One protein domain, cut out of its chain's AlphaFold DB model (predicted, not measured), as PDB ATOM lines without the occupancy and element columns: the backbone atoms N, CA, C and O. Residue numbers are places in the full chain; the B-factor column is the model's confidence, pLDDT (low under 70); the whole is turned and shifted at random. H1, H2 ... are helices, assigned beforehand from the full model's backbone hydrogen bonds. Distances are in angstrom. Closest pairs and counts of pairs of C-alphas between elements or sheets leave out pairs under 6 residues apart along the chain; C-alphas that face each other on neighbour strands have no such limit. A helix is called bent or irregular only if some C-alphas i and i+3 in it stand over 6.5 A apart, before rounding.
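Overview. This is residues 164 to 245 of the 664 residues of an uncharacterized protein of Pseudomonas fluorescens (UniProt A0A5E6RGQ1). A long helical hairpin makes a rod: H3 runs nearly its whole length, and the shorter H4 folds back beside its later part. At the other end, H1 and H2, crossed about perpendicular, form a small head beside the first part of H3, and H1 packs on it. The printed part has 82 residues with four named helices, H1, H2, H3 and H4 in chain order, and no named strand: the class is all helix. The whole is loose, with a radius of gyration of the C-alphas of 15.1 A and spans of 46 by 23 by 18 A.

Arrangement. H1, residues 165 to 171, and H2, residues 177 to 186, touch about perpendicular at 85 degrees; their closest C-alphas, of Arg 165 and Ala 180, are 5.3 A apart. H3, residues 190 to 218, touches H1 with residues 194 to 201 alone, at a steep tilt of 41 degrees, the same way; the closest C-alphas, of Tyr 171 and Leu 197, are 6.7 A apart. H2 and H3 are close but not clearly touching, with the C-alphas of Ile 184 and Ala 193 closest at 7.7 A. H4, residues 223 to 240, forms a helical hairpin with H3: they touch at a shallow tilt of 8 degrees, opposite ways, with the C-alphas of Phe 218 and Val 226 closest at 7.0 A. H4 is apart from H1 and H2. Every O i to N i+4 pair in H3 is within hydrogen-bond range, against 2 of 3 in H1, 5 of 6 in H2 and 12 of 14 in H4.

Along the chain. H1 begins at C-alpha 165 (7.687, -27.768, -36.202). H3 measures 41.1 A from first to last C-alpha, H4 25.4 A and H2 14.6 A. H4 has a kink of 32 degrees near residue 230 and is only just irregular, with C-alphas 228 and 231 6.8 A apart; it ends at C-alpha 240 (23.527, -30.776, -43.467).

Size, cuts and confidence. The two C-alphas farthest apart, of Asp 189 and Val 221, are 46.5 A apart. The printed part has no cut, and its three links are tight. Residues 220 to 225, of which 223 to 225 belong to H4, stand free. The mean pLDDT of the printed part is 84.4, with residues 218 to 226 under 70.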
ATOM      1  N   ASN A 164       6.462 -32.533 -35.631       89.56
ATOM      2  CA  ASN A 164       5.947 -31.166 -35.680       89.56
ATOM      3  C   ASN A 164       7.066 -30.112 -35.687       89.56
ATOM      4  O   ASN A 164       8.203 -30.362 -35.280       89.56
ATOM      5  N   ARG A 165       6.725 -28.883 -36.103       91.69
ATOM      6  CA  ARG A 165       7.687 -27.768 -36.202       91.69
ATOM      7  C   ARG A 165       8.392 -27.451 -34.880       91.69
ATOM      8  O   ARG A 165       9.533 -26.994 -34.905       91.69
ATOM      9  N   ALA A 166       7.740 -27.665 -33.734       90.31
ATOM     10  CA  ALA A 166       8.335 -27.383 -32.428       90.31
ATOM     11  C   ALA A 166       9.459 -28.377 -32.087       90.31
ATOM     12  O   ALA A 166      10.479 -27.970 -31.535       90.31
ATOM     13  N   GLN A 167       9.321 -29.646 -32.484       89.19
ATOM     14  CA  GLN A 167      10.373 -30.654 -32.349       89.19
ATOM     15  C   GLN A 167      11.610 -30.305 -33.188       89.19
ATOM     16  O   GLN A 167      12.721 -30.326 -32.666       89.19
ATOM     17  N   VAL A 168      11.437 -29.886 -34.448       90.25
ATOM     18  CA  VAL A 168      12.566 -29.440 -35.290       90.25
ATOM     19  C   VAL A 168      13.230 -28.188 -34.700       90.25
ATOM     20  O   VAL A 168      14.449 -28.148 -34.514       90.25
ATOM     21  N   LYS A 169      12.434 -27.179 -34.315       92.06
ATOM     22  CA  LYS A 169      12.935 -25.913 -33.748       92.06
ATOM     23  C   LYS A 169      13.566 -26.046 -32.356       92.06
ATOM     24  O   LYS A 169      14.363 -25.192 -31.981       92.06
ATOM     25  N   LYS A 170      13.280 -27.117 -31.605       92.56
ATOM     26  CA  LYS A 170      13.993 -27.473 -30.360       92.56
ATOM     27  C   LYS A 170      15.483 -27.739 -30.618       92.56
ATOM     28  O   LYS A 170      16.308 -27.399 -29.775       92.56
ATOM     29  N   TYR A 171      15.816 -28.338 -31.763       90.81
ATOM     30  CA  TYR A 171      17.196 -28.633 -32.165       90.81
ATOM     31  C   TYR A 171      17.830 -27.508 -32.990       90.81
ATOM     32  O   TYR A 171      19.017 -27.233 -32.816       90.81
ATOM     33  N   PHE A 172      17.039 -26.836 -33.833       89.56
ATOM     34  CA  PHE A 172      17.478 -25.734 -34.697       89.56
ATOM     35  C   PHE A 172      16.569 -24.503 -34.532       89.56
ATOM     36  O   PHE A 172      15.674 -24.287 -35.354       89.56
ATOM     37  N   PRO A 173      16.757 -23.680 -33.480       90.06
ATOM     38  CA  PRO A 173      15.930 -22.493 -33.234       90.06
ATOM     39  C   PRO A 173      15.996 -21.444 -34.354       90.06
ATOM     40  O   PRO A 173      15.099 -20.614 -34.477       90.06
ATOM     41  N   GLU A 174      17.051 -21.475 -35.170       90.19
ATOM     42  CA  GLU A 174      17.246 -20.623 -36.344       90.19
ATOM     43  C   GLU A 174      16.531 -21.128 -37.611       90.19
ATOM     44  O   GLU A 174      16.565 -20.460 -38.646       90.19
ATOM     45  N   ALA A 175      15.897 -22.305 -37.563       90.12
ATOM     46  CA  ALA A 175      15.139 -22.847 -38.683       90.12
ATOM     47  C   ALA A 175      13.856 -22.034 -38.939       90.12
ATOM     48  O   ALA A 175      13.079 -21.741 -38.025       90.12
ATOM     49  N   THR A 176      13.609 -21.703 -40.209       92.19
ATOM     50  CA  THR A 176      12.337 -21.115 -40.645       92.19
ATOM     51  C   THR A 176      11.215 -22.150 -40.536       92.19
ATOM     52  O   THR A 176      11.471 -23.352 -40.439       92.19
ATOM     53  N   ASP A 177       9.958 -21.707 -40.581       91.62
ATOM     54  CA  ASP A 177       8.811 -22.621 -40.669       91.62
ATOM     55  C   ASP A 177       8.935 -23.558 -41.876       91.62
ATOM     56  O   ASP A 177       8.753 -24.759 -41.718       91.62
ATOM     57  N   GLN A 178       9.381 -23.039 -43.025       89.56
ATOM     58  CA  GLN A 178       9.611 -23.846 -44.221       89.56
ATOM     59  C   GLN A 178      10.746 -24.868 -44.043       89.56
ATOM     60  O   GLN A 178      10.609 -25.983 -44.516       89.56
ATOM     61  N   HIS A 179      11.846 -24.545 -43.349       90.94
ATOM     62  CA  HIS A 179      12.893 -25.542 -43.061       90.94
ATOM     63  C   HIS A 179      12.381 -26.666 -42.148       90.94
ATOM     64  O   HIS A 179      12.852 -27.796 -42.234       90.94
ATOM     65  N   ALA A 180      11.434 -26.357 -41.257       89.62
ATOM     66  CA  ALA A 180      10.789 -27.368 -40.432       89.62
ATOM     67  C   ALA A 180       9.799 -28.217 -41.245       89.62
ATOM     68  O   ALA A 180       9.805 -29.432 -41.087       89.62
ATOM     69  N   ASP A 181       9.018 -27.606 -42.140       89.25
ATOM     70  CA  ASP A 181       8.124 -28.322 -43.060       89.25
ATOM     71  C   ASP A 181       8.906 -29.229 -44.022       89.25
ATOM     72  O   ASP A 181       8.603 -30.410 -44.110       89.25
ATOM     73  N   ASP A 182       9.978 -28.726 -44.646       86.69
ATOM     74  CA  ASP A 182      10.884 -29.499 -45.511       86.69
ATOM     75  C   ASP A 182      11.435 -30.753 -44.793       86.69
ATOM     76  O   ASP A 182      11.606 -31.813 -45.397       86.69
ATOM     77  N   PHE A 183      11.727 -30.642 -43.491       88.50
ATOM     78  CA  PHE A 183      12.185 -31.768 -42.677       88.50
ATOM     79  C   PHE A 183      11.046 -32.750 -42.356       88.50
ATOM     80  O   PHE A 183      11.265 -33.959 -42.408       88.50
ATOM     81  N   ILE A 184       9.840 -32.255 -42.061       87.62
ATOM     82  CA  ILE A 184       8.641 -33.069 -41.790       87.62
ATOM     83  C   ILE A 184       8.180 -33.812 -43.054       87.62
ATOM     84  O   ILE A 184       7.882 -34.997 -42.979       87.62
ATOM     85  N   ASP A 185       8.222 -33.183 -44.231       84.19
ATOM     86  CA  ASP A 185       7.904 -33.812 -45.525       84.19
ATOM     87  C   ASP A 185       8.762 -35.063 -45.801       84.19
ATOM     88  O   ASP A 185       8.336 -35.982 -46.511       84.19
ATOM     89  N   ARG A 186       9.981 -35.108 -45.240       83.62
ATOM     90  CA  ARG A 186      10.869 -36.275 -45.292       83.62
ATOM     91  C   ARG A 186      10.688 -37.218 -44.103       83.62
ATOM     92  O   ARG A 186      10.677 -38.433 -44.297       83.62
ATOM     93  N   PHE A 187      10.613 -36.667 -42.896       83.69
ATOM     94  CA  PHE A 187      10.585 -37.380 -41.620       83.69
ATOM     95  C   PHE A 187       9.291 -37.053 -40.866       83.69
ATOM     96  O   PHE A 187       9.318 -36.495 -39.769       83.69
ATOM     97  N   ASP A 188       8.149 -37.407 -41.459       82.94
ATOM     98  CA  ASP A 188       6.823 -37.276 -40.830       82.94
ATOM     99  C   ASP A 188       6.746 -38.120 -39.550       82.94
ATOM    100  O   ASP A 188       6.043 -37.782 -38.622       82.94
ATOM    101  N   ASP A 189       7.543 -39.176 -39.439       84.94
ATOM    102  CA  ASP A 189       7.665 -40.002 -38.242       84.94
ATOM    103  C   ASP A 189       8.474 -39.309 -37.119       84.94
ATOM    104  O   ASP A 189       9.678 -39.093 -37.264       84.94
ATOM    105  N   SER A 190       7.828 -39.026 -35.979       84.25
ATOM    106  CA  SER A 190       8.390 -38.307 -34.816       84.25
ATOM    107  C   SER A 190       9.638 -38.956 -34.206       84.25
ATOM    108  O   SER A 190      10.560 -38.252 -33.781       84.25
ATOM    109  N   ASP A 191       9.712 -40.290 -34.178       82.12
ATOM    110  CA  ASP A 191      10.857 -41.002 -33.598       82.12
ATOM    111  C   ASP A 191      12.036 -41.022 -34.578       82.12
ATOM    112  O   ASP A 191      13.184 -40.807 -34.180       82.12
ATOM    113  N   ALA A 192      11.756 -41.227 -35.871       80.75
ATOM    114  CA  ALA A 192      12.757 -41.130 -36.934       80.75
ATOM    115  C   ALA A 192      13.317 -39.700 -37.037       80.75
ATOM    116  O   ALA A 192      14.532 -39.502 -37.128       80.75
ATOM    117  N   ALA A 193      12.443 -38.695 -36.935       85.88
ATOM    118  CA  ALA A 193      12.801 -37.289 -36.836       85.88
ATOM    119  C   ALA A 193      13.700 -37.015 -35.625       85.88
ATOM    120  O   ALA A 193      14.758 -36.413 -35.782       85.88
ATOM    121  N   GLU A 194      13.341 -37.484 -34.427       86.56
ATOM    122  CA  GLU A 194      14.162 -37.304 -33.222       86.56
ATOM    123  C   GLU A 194      15.554 -37.946 -33.375       86.56
ATOM    124  O   GLU A 194      16.559 -37.356 -32.967       86.56
ATOM    125  N   ALA A 195      15.632 -39.142 -33.972       82.62
ATOM    126  CA  ALA A 195      16.888 -39.840 -34.235       82.62
ATOM    127  C   ALA A 195      17.776 -39.072 -35.234       82.62
ATOM    128  O   ALA A 195      18.963 -38.849 -34.970       82.62
ATOM    129  N   GLU A 196      17.205 -38.605 -36.346       87.19
ATOM    130  CA  GLU A 196      17.920 -37.831 -37.361       87.19
ATOM    131  C   GLU A 196      18.330 -36.441 -36.839       87.19
ATOM    132  O   GLU A 196      19.477 -36.038 -37.029       87.19
ATOM    133  N   LEU A 197      17.470 -35.733 -36.097       89.44
ATOM    134  CA  LEU A 197      17.796 -34.439 -35.477       89.44
ATOM    135  C   LEU A 197      18.970 -34.563 -34.490       89.44
ATOM    136  O   LEU A 197      19.893 -33.745 -34.529       89.44
ATOM    137  N   LYS A 198      18.999 -35.620 -33.662       87.56
ATOM    138  CA  LYS A 198      20.144 -35.936 -32.784       87.56
ATOM    139  C   LYS A 198      21.411 -36.238 -33.589       87.56
ATOM    140  O   LYS A 198      22.478 -35.701 -33.274       87.56
ATOM    141  N   ARG A 199      21.308 -37.045 -34.653       87.81
ATOM    142  CA  ARG A 199      22.433 -37.363 -35.551       87.81
ATOM    143  C   ARG A 199      23.006 -36.100 -36.199       87.81
ATOM    144  O   ARG A 199      24.228 -35.938 -36.232       87.81
ATOM    145  N   ILE A 200      22.144 -35.199 -36.673       89.56
ATOM    146  CA  ILE A 200      22.539 -33.910 -37.249       89.56
ATOM    147  C   ILE A 200      23.186 -33.033 -36.173       89.56
ATOM    148  O   ILE A 200      24.257 -32.490 -36.419       89.56
ATOM    149  N   GLN A 201      22.615 -32.907 -34.973       90.00
ATOM    150  CA  GLN A 201      23.195 -32.067 -33.917       90.00
ATOM    151  C   GLN A 201      24.634 -32.491 -33.567       90.00
ATOM    152  O   GLN A 201      25.538 -31.652 -33.542       90.00
ATOM    153  N   VAL A 202      24.874 -33.791 -33.362       87.50
ATOM    154  CA  VAL A 202      26.215 -34.320 -33.051       87.50
ATOM    155  C   VAL A 202      27.158 -34.195 -34.252       87.50
ATOM    156  O   VAL A 202      28.289 -33.726 -34.111       87.50
ATOM    157  N   GLY A 203      26.706 -34.579 -35.448       86.56
ATOM    158  CA  GLY A 203      27.533 -34.541 -36.653       86.56
ATOM    159  C   GLY A 203      27.853 -33.126 -37.140       86.56
ATOM    160  O   GLY A 203      28.940 -32.901 -37.666       86.56
ATOM    161  N   PHE A 204      26.980 -32.145 -36.895       89.38
ATOM    162  CA  PHE A 204      27.221 -30.739 -37.228       89.38
ATOM    163  C   PHE A 204      28.355 -30.148 -36.382       89.38
ATOM    164  O   PHE A 204      29.204 -29.434 -36.912       89.38
ATOM    165  N   LEU A 205      28.435 -30.508 -35.094       87.94
ATOM    166  CA  LEU A 205      29.559 -30.121 -34.233       87.94
ATOM    167  C   LEU A 205      30.890 -30.707 -34.726       87.94
ATOM    168  O   LEU A 205      31.925 -30.049 -34.608       87.94
ATOM    169  N   GLN A 206      30.886 -31.919 -35.291       87.38
ATOM    170  CA  GLN A 206      32.090 -32.496 -35.894       87.38
ATOM    171  C   GLN A 206      32.433 -31.830 -37.232       87.38
ATOM    172  O   GLN A 206      33.588 -31.467 -37.443       87.38
ATOM    173  N   LEU A 207      31.444 -31.604 -38.101       88.31
ATOM    174  CA  LEU A 207      31.613 -30.892 -39.368       88.31
ATOM    175  C   LEU A 207      32.214 -29.498 -39.152       88.31
ATOM    176  O   LEU A 207      33.172 -29.126 -39.824       88.31
ATOM    177  N   ASP A 208      31.691 -28.733 -38.193       86.00
ATOM    178  CA  ASP A 208      32.172 -27.377 -37.947       86.00
ATOM    179  C   ASP A 208      33.591 -27.353 -37.353       86.00
ATOM    180  O   ASP A 208      34.385 -26.472 -37.691       86.00
ATOM    181  N   ARG A 209      33.971 -28.369 -36.563       86.38
ATOM    182  CA  ARG A 209      35.367 -28.588 -36.139       86.38
ATOM    183  C   ARG A 209      36.277 -28.914 -37.323       86.38
ATOM    184  O   ARG A 209      37.319 -28.271 -37.453       86.38
ATOM    185  N   ASP A 210      35.893 -29.869 -38.175       82.88
ATOM    186  CA  ASP A 210      36.664 -30.284 -39.357       82.88
ATOM    187  C   ASP A 210      36.936 -29.071 -40.270       82.88
ATOM    188  O   ASP A 210      38.082 -28.814 -40.658       82.88
ATOM    189  N   LEU A 211      35.901 -28.268 -40.540       82.69
ATOM    190  CA  LEU A 211      35.989 -27.053 -41.354       82.69
ATOM    191  C   LEU A 211      36.782 -25.934 -40.662       82.69
ATOM    192  O   LEU A 211      37.644 -25.326 -41.290       82.69
ATOM    193  N   SER A 212      36.594 -25.705 -39.360       81.81
ATOM    194  CA  SER A 212      37.359 -24.699 -38.599       81.81
ATOM    195  C   SER A 212      38.850 -25.038 -38.460       81.81
ATOM    196  O   SER A 212      39.687 -24.149 -38.279       81.81
ATOM    197  N   VAL A 213      39.225 -26.322 -38.501       81.38
ATOM    198  CA  VAL A 213      40.632 -26.754 -38.609       81.38
ATOM    199  C   VAL A 213      41.184 -26.421 -39.995       81.38
ATOM    200  O   VAL A 213      42.281 -25.866 -40.087       81.38
ATOM    201  N   TRP A 214      40.423 -26.707 -41.056       77.12
ATOM    202  CA  TRP A 214      40.815 -26.392 -42.429       77.12
ATOM    203  C   TRP A 214      40.992 -24.882 -42.646       77.12
ATOM    204  O   TRP A 214      42.060 -24.447 -43.078       77.12
ATOM    205  N   GLU A 215      39.995 -24.078 -42.262       76.56
ATOM    206  CA  GLU A 215      40.013 -22.619 -42.409       76.56
ATOM    207  C   GLU A 215      41.266 -22.022 -41.755       76.56
ATOM    208  O   GLU A 215      41.995 -21.273 -42.400       76.56
ATOM    209  N   ARG A 216      41.605 -22.424 -40.520       77.62
ATOM    210  CA  ARG A 216      42.836 -21.978 -39.838       77.62
ATOM    211  C   ARG A 216      44.121 -22.428 -40.536       77.62
ATOM    212  O   ARG A 216      45.076 -21.657 -40.578       77.62
ATOM    213  N   LYS A 217      44.163 -23.653 -41.068       74.06
ATOM    214  CA  LYS A 217      45.360 -24.224 -41.705       74.06
ATOM    215  C   LYS A 217      45.700 -23.543 -43.035       74.06
ATOM    216  O   LYS A 217      46.878 -23.372 -43.332       74.06
ATOM    217  N   PHE A 218      44.694 -23.147 -43.817       68.06
ATOM    218  CA  PHE A 218      44.892 -22.617 -45.172       68.06
ATOM    219  C   PHE A 218      44.776 -21.089 -45.297       68.06
ATOM    220  O   PHE A 218      45.262 -20.540 -46.287       68.06
ATOM    221  N   LYS A 219      44.268 -20.376 -44.274       65.94
ATOM    222  CA  LYS A 219      44.157 -18.896 -44.238       65.94
ATOM    223  C   LYS A 219      45.448 -18.139 -44.579       65.94
ATOM    224  O   LYS A 219      45.379 -17.004 -45.042       65.94
ATOM    225  N   HIS A 220      46.604 -18.757 -44.335       60.38
ATOM    226  CA  HIS A 220      47.936 -18.180 -44.551       60.38
ATOM    227  C   HIS A 220      48.669 -18.724 -45.791       60.38
ATOM    228  O   HIS A 220      49.789 -18.298 -46.051       60.38
ATOM    229  N   VAL A 221      48.076 -19.672 -46.527       58.69
ATOM    230  CA  VAL A 221      48.740 -20.399 -47.629       58.69
ATOM    231  C   VAL A 221      48.100 -20.089 -48.983       58.69
ATOM    232  O   VAL A 221      48.820 -19.874 -49.951       58.69
ATOM    233  N   ASP A 222      46.768 -20.024 -49.051       63.78
ATOM    234  CA  ASP A 222      46.036 -19.686 -50.275       63.78
ATOM    235  C   ASP A 222      44.756 -18.906 -49.939       63.78
ATOM    236  O   ASP A 222      43.700 -19.477 -49.663       63.78
ATOM    237  N   HIS A 223      44.857 -17.577 -49.937       58.75
ATOM    238  CA  HIS A 223      43.722 -16.705 -49.628       58.75
ATOM    239  C   HIS A 223      42.601 -16.830 -50.675       58.75
ATOM    240  O   HIS A 223      41.428 -16.925 -50.318       58.75
ATOM    241  N   TYR A 224      42.968 -16.914 -51.958       57.81
ATOM    242  CA  TYR A 224      42.023 -16.977 -53.073       57.81
ATOM    243  C   TYR A 224      41.277 -18.318 -53.124       57.81
ATOM    244  O   TYR A 224      40.072 -18.344 -53.378       57.81
ATOM    245  N   GLY A 225      41.949 -19.436 -52.834       64.19
ATOM    246  CA  GLY A 225      41.301 -20.741 -52.671       64.19
ATOM    247  C   GLY A 225      40.327 -20.772 -51.488       64.19
ATOM    248  O   GLY A 225      39.224 -21.313 -51.610       64.19
ATOM    249  N   VAL A 226      40.682 -20.134 -50.365       67.62
ATOM    250  CA  VAL A 226      39.807 -20.040 -49.183       67.62
ATOM    251  C   VAL A 226      38.536 -19.241 -49.470       67.62
ATOM    252  O   VAL A 226      37.446 -19.724 -49.159       67.62
ATOM    253  N   GLU A 227      38.637 -18.073 -50.108       73.94
ATOM    254  CA  GLU A 227      37.460 -17.273 -50.477       73.94
ATOM    255  C   GLU A 227      36.523 -18.009 -51.445       73.94
ATOM    256  O   GLU A 227      35.303 -17.952 -51.282       73.94
ATOM    257  N   ARG A 228      37.069 -18.762 -52.412       76.25
ATOM    258  CA  ARG A 228      36.266 -19.530 -53.380       76.25
ATOM    259  C   ARG A 228      35.541 -20.734 -52.768       76.25
ATOM    260  O   ARG A 228      34.469 -21.092 -53.248       76.25
ATOM    261  N   LEU A 229      36.093 -21.346 -51.721       79.88
ATOM    262  CA  LEU A 229      35.481 -22.486 -51.026       79.88
ATOM    263  C   LEU A 229      34.474 -22.086 -49.937       79.88
ATOM    264  O   LEU A 229      33.557 -22.854 -49.647       79.88
ATOM    265  N   GLN A 230      34.601 -20.895 -49.345       82.56
ATOM    266  CA  GLN A 230      33.699 -20.409 -48.288       82.56
ATOM    267  C   GLN A 230      32.192 -20.518 -48.626       82.56
ATOM    268  O   GLN A 230      31.435 -20.986 -47.770       82.56
ATOM    269  N   PRO A 231      31.716 -20.171 -49.842       88.31
ATOM    270  CA  PRO A 231      30.324 -20.395 -50.240       88.31
ATOM    271  C   PRO A 231      29.910 -21.873 -50.204       88.31
ATOM    272  O   PRO A 231      28.829 -22.190 -49.707       88.31
ATOM    273  N   VAL A 232      30.780 -22.780 -50.664       87.31
ATOM    274  CA  VAL A 232      30.526 -24.233 -50.685       87.31
ATOM    275  C   VAL A 232      30.458 -24.785 -49.260       87.31
ATOM    276  O   VAL A 232      29.537 -25.533 -48.937       87.31
ATOM    277  N   TRP A 233      31.354 -24.355 -48.365       87.56
ATOM    278  CA  TRP A 233      31.314 -24.741 -46.951       87.56
ATOM    279  C   TRP A 233      30.078 -24.217 -46.220       87.56
ATOM    280  O   TRP A 233      29.486 -24.941 -45.418       87.56
ATOM    281  N   ARG A 234      29.650 -22.982 -46.507       89.44
ATOM    282  CA  ARG A 234      28.407 -22.417 -45.964       89.44
ATOM    283  C   ARG A 234      27.186 -23.207 -46.441       89.44
ATOM    284  O   ARG A 234      26.337 -23.550 -45.621       89.44
ATOM    285  N   LYS A 235      27.140 -23.556 -47.732       92.62
ATOM    286  CA  LYS A 235      26.099 -24.411 -48.317       92.62
ATOM    287  C   LYS A 235      26.087 -25.800 -47.673       92.62
ATOM    288  O   LYS A 235      25.037 -26.224 -47.211       92.62
ATOM    289  N   LEU A 236      27.233 -26.472 -47.537       90.62
ATOM    290  CA  LEU A 236      27.324 -27.782 -46.873       90.62
ATOM    291  C   LEU A 236      26.842 -27.741 -45.416       90.62
ATOM    292  O   LEU A 236      26.031 -28.580 -45.032       90.62
ATOM    293  N   ARG A 237      27.262 -26.742 -44.626       91.50
ATOM    294  CA  ARG A 237      26.771 -26.518 -43.251       91.50
ATOM    295  C   ARG A 237      25.244 -26.340 -43.201       91.50
ATOM    296  O   ARG A 237      24.607 -26.850 -42.285       91.50
ATOM    297  N   ARG A 238      24.658 -25.631 -44.174       93.31
ATOM    298  CA  ARG A 238      23.209 -25.383 -44.279       93.31
ATOM    299  C   ARG A 238      22.432 -26.642 -44.694       93.31
ATOM    300  O   ARG A 238      21.513 -27.051 -43.989       93.31
ATOM    301  N   LEU A 239      22.844 -27.299 -45.782       93.38
ATOM    302  CA  LEU A 239      22.217 -28.526 -46.295       93.38
ATOM    303  C   LEU A 239      22.309 -29.695 -45.307       93.38
ATOM    304  O   LEU A 239      21.394 -30.513 -45.229       93.38
ATOM    305  N   TYR A 240      23.383 -29.766 -44.516       91.38
ATOM    306  CA  TYR A 240      23.527 -30.776 -43.467       91.38
ATOM    307  C   TYR A 240      22.420 -30.689 -42.401       91.38
ATOM    308  O   TYR A 240      21.987 -31.714 -41.883       91.38
ATOM    309  N   LYS A 241      21.925 -29.477 -42.117       91.31
ATOM    310  CA  LYS A 241      20.828 -29.207 -41.173       91.31
ATOM    311  C   LYS A 241      19.434 -29.196 -41.818       91.31
ATOM    312  O   LYS A 241      18.505 -28.700 -41.196       91.31
ATOM    313  N   TRP A 242      19.291 -29.679 -43.057       91.19
ATOM    314  CA  TRP A 242      18.037 -29.637 -43.831       91.19
ATOM    315  C   TRP A 242      17.491 -28.226 -44.141       91.19
ATOM    316  O   TRP A 242      16.308 -28.046 -44.394       91.19
ATOM    317  N   GLN A 243      18.357 -27.210 -44.186       91.69
ATOM    318  CA  GLN A 243      17.961 -25.804 -44.381       91.69
ATOM    319  C   GLN A 243      18.147 -25.328 -45.844       91.69
ATOM    320  O   GLN A 243      18.670 -24.243 -46.069       91.69
ATOM    321  N   GLY A 244      17.855 -26.161 -46.850       89.69
ATOM    322  CA  GLY A 244      18.153 -25.838 -48.257       89.69
ATOM    323  C   GLY A 244      17.199 -24.828 -48.907       89.69
ATOM    324  O   GLY A 244      16.010 -24.795 -48.599       89.69
ATOM    325  N   GLU A 245      17.724 -24.034 -49.844       90.94
ATOM    326  CA  GLU A 245      16.934 -23.046 -50.602       90.94
ATOM    327  C   GLU A 245      16.064 -23.729 -51.682       90.94
ATOM    328  O   GLU A 245      16.386 -24.849 -52.102       90.94
TER     329      GLU A 245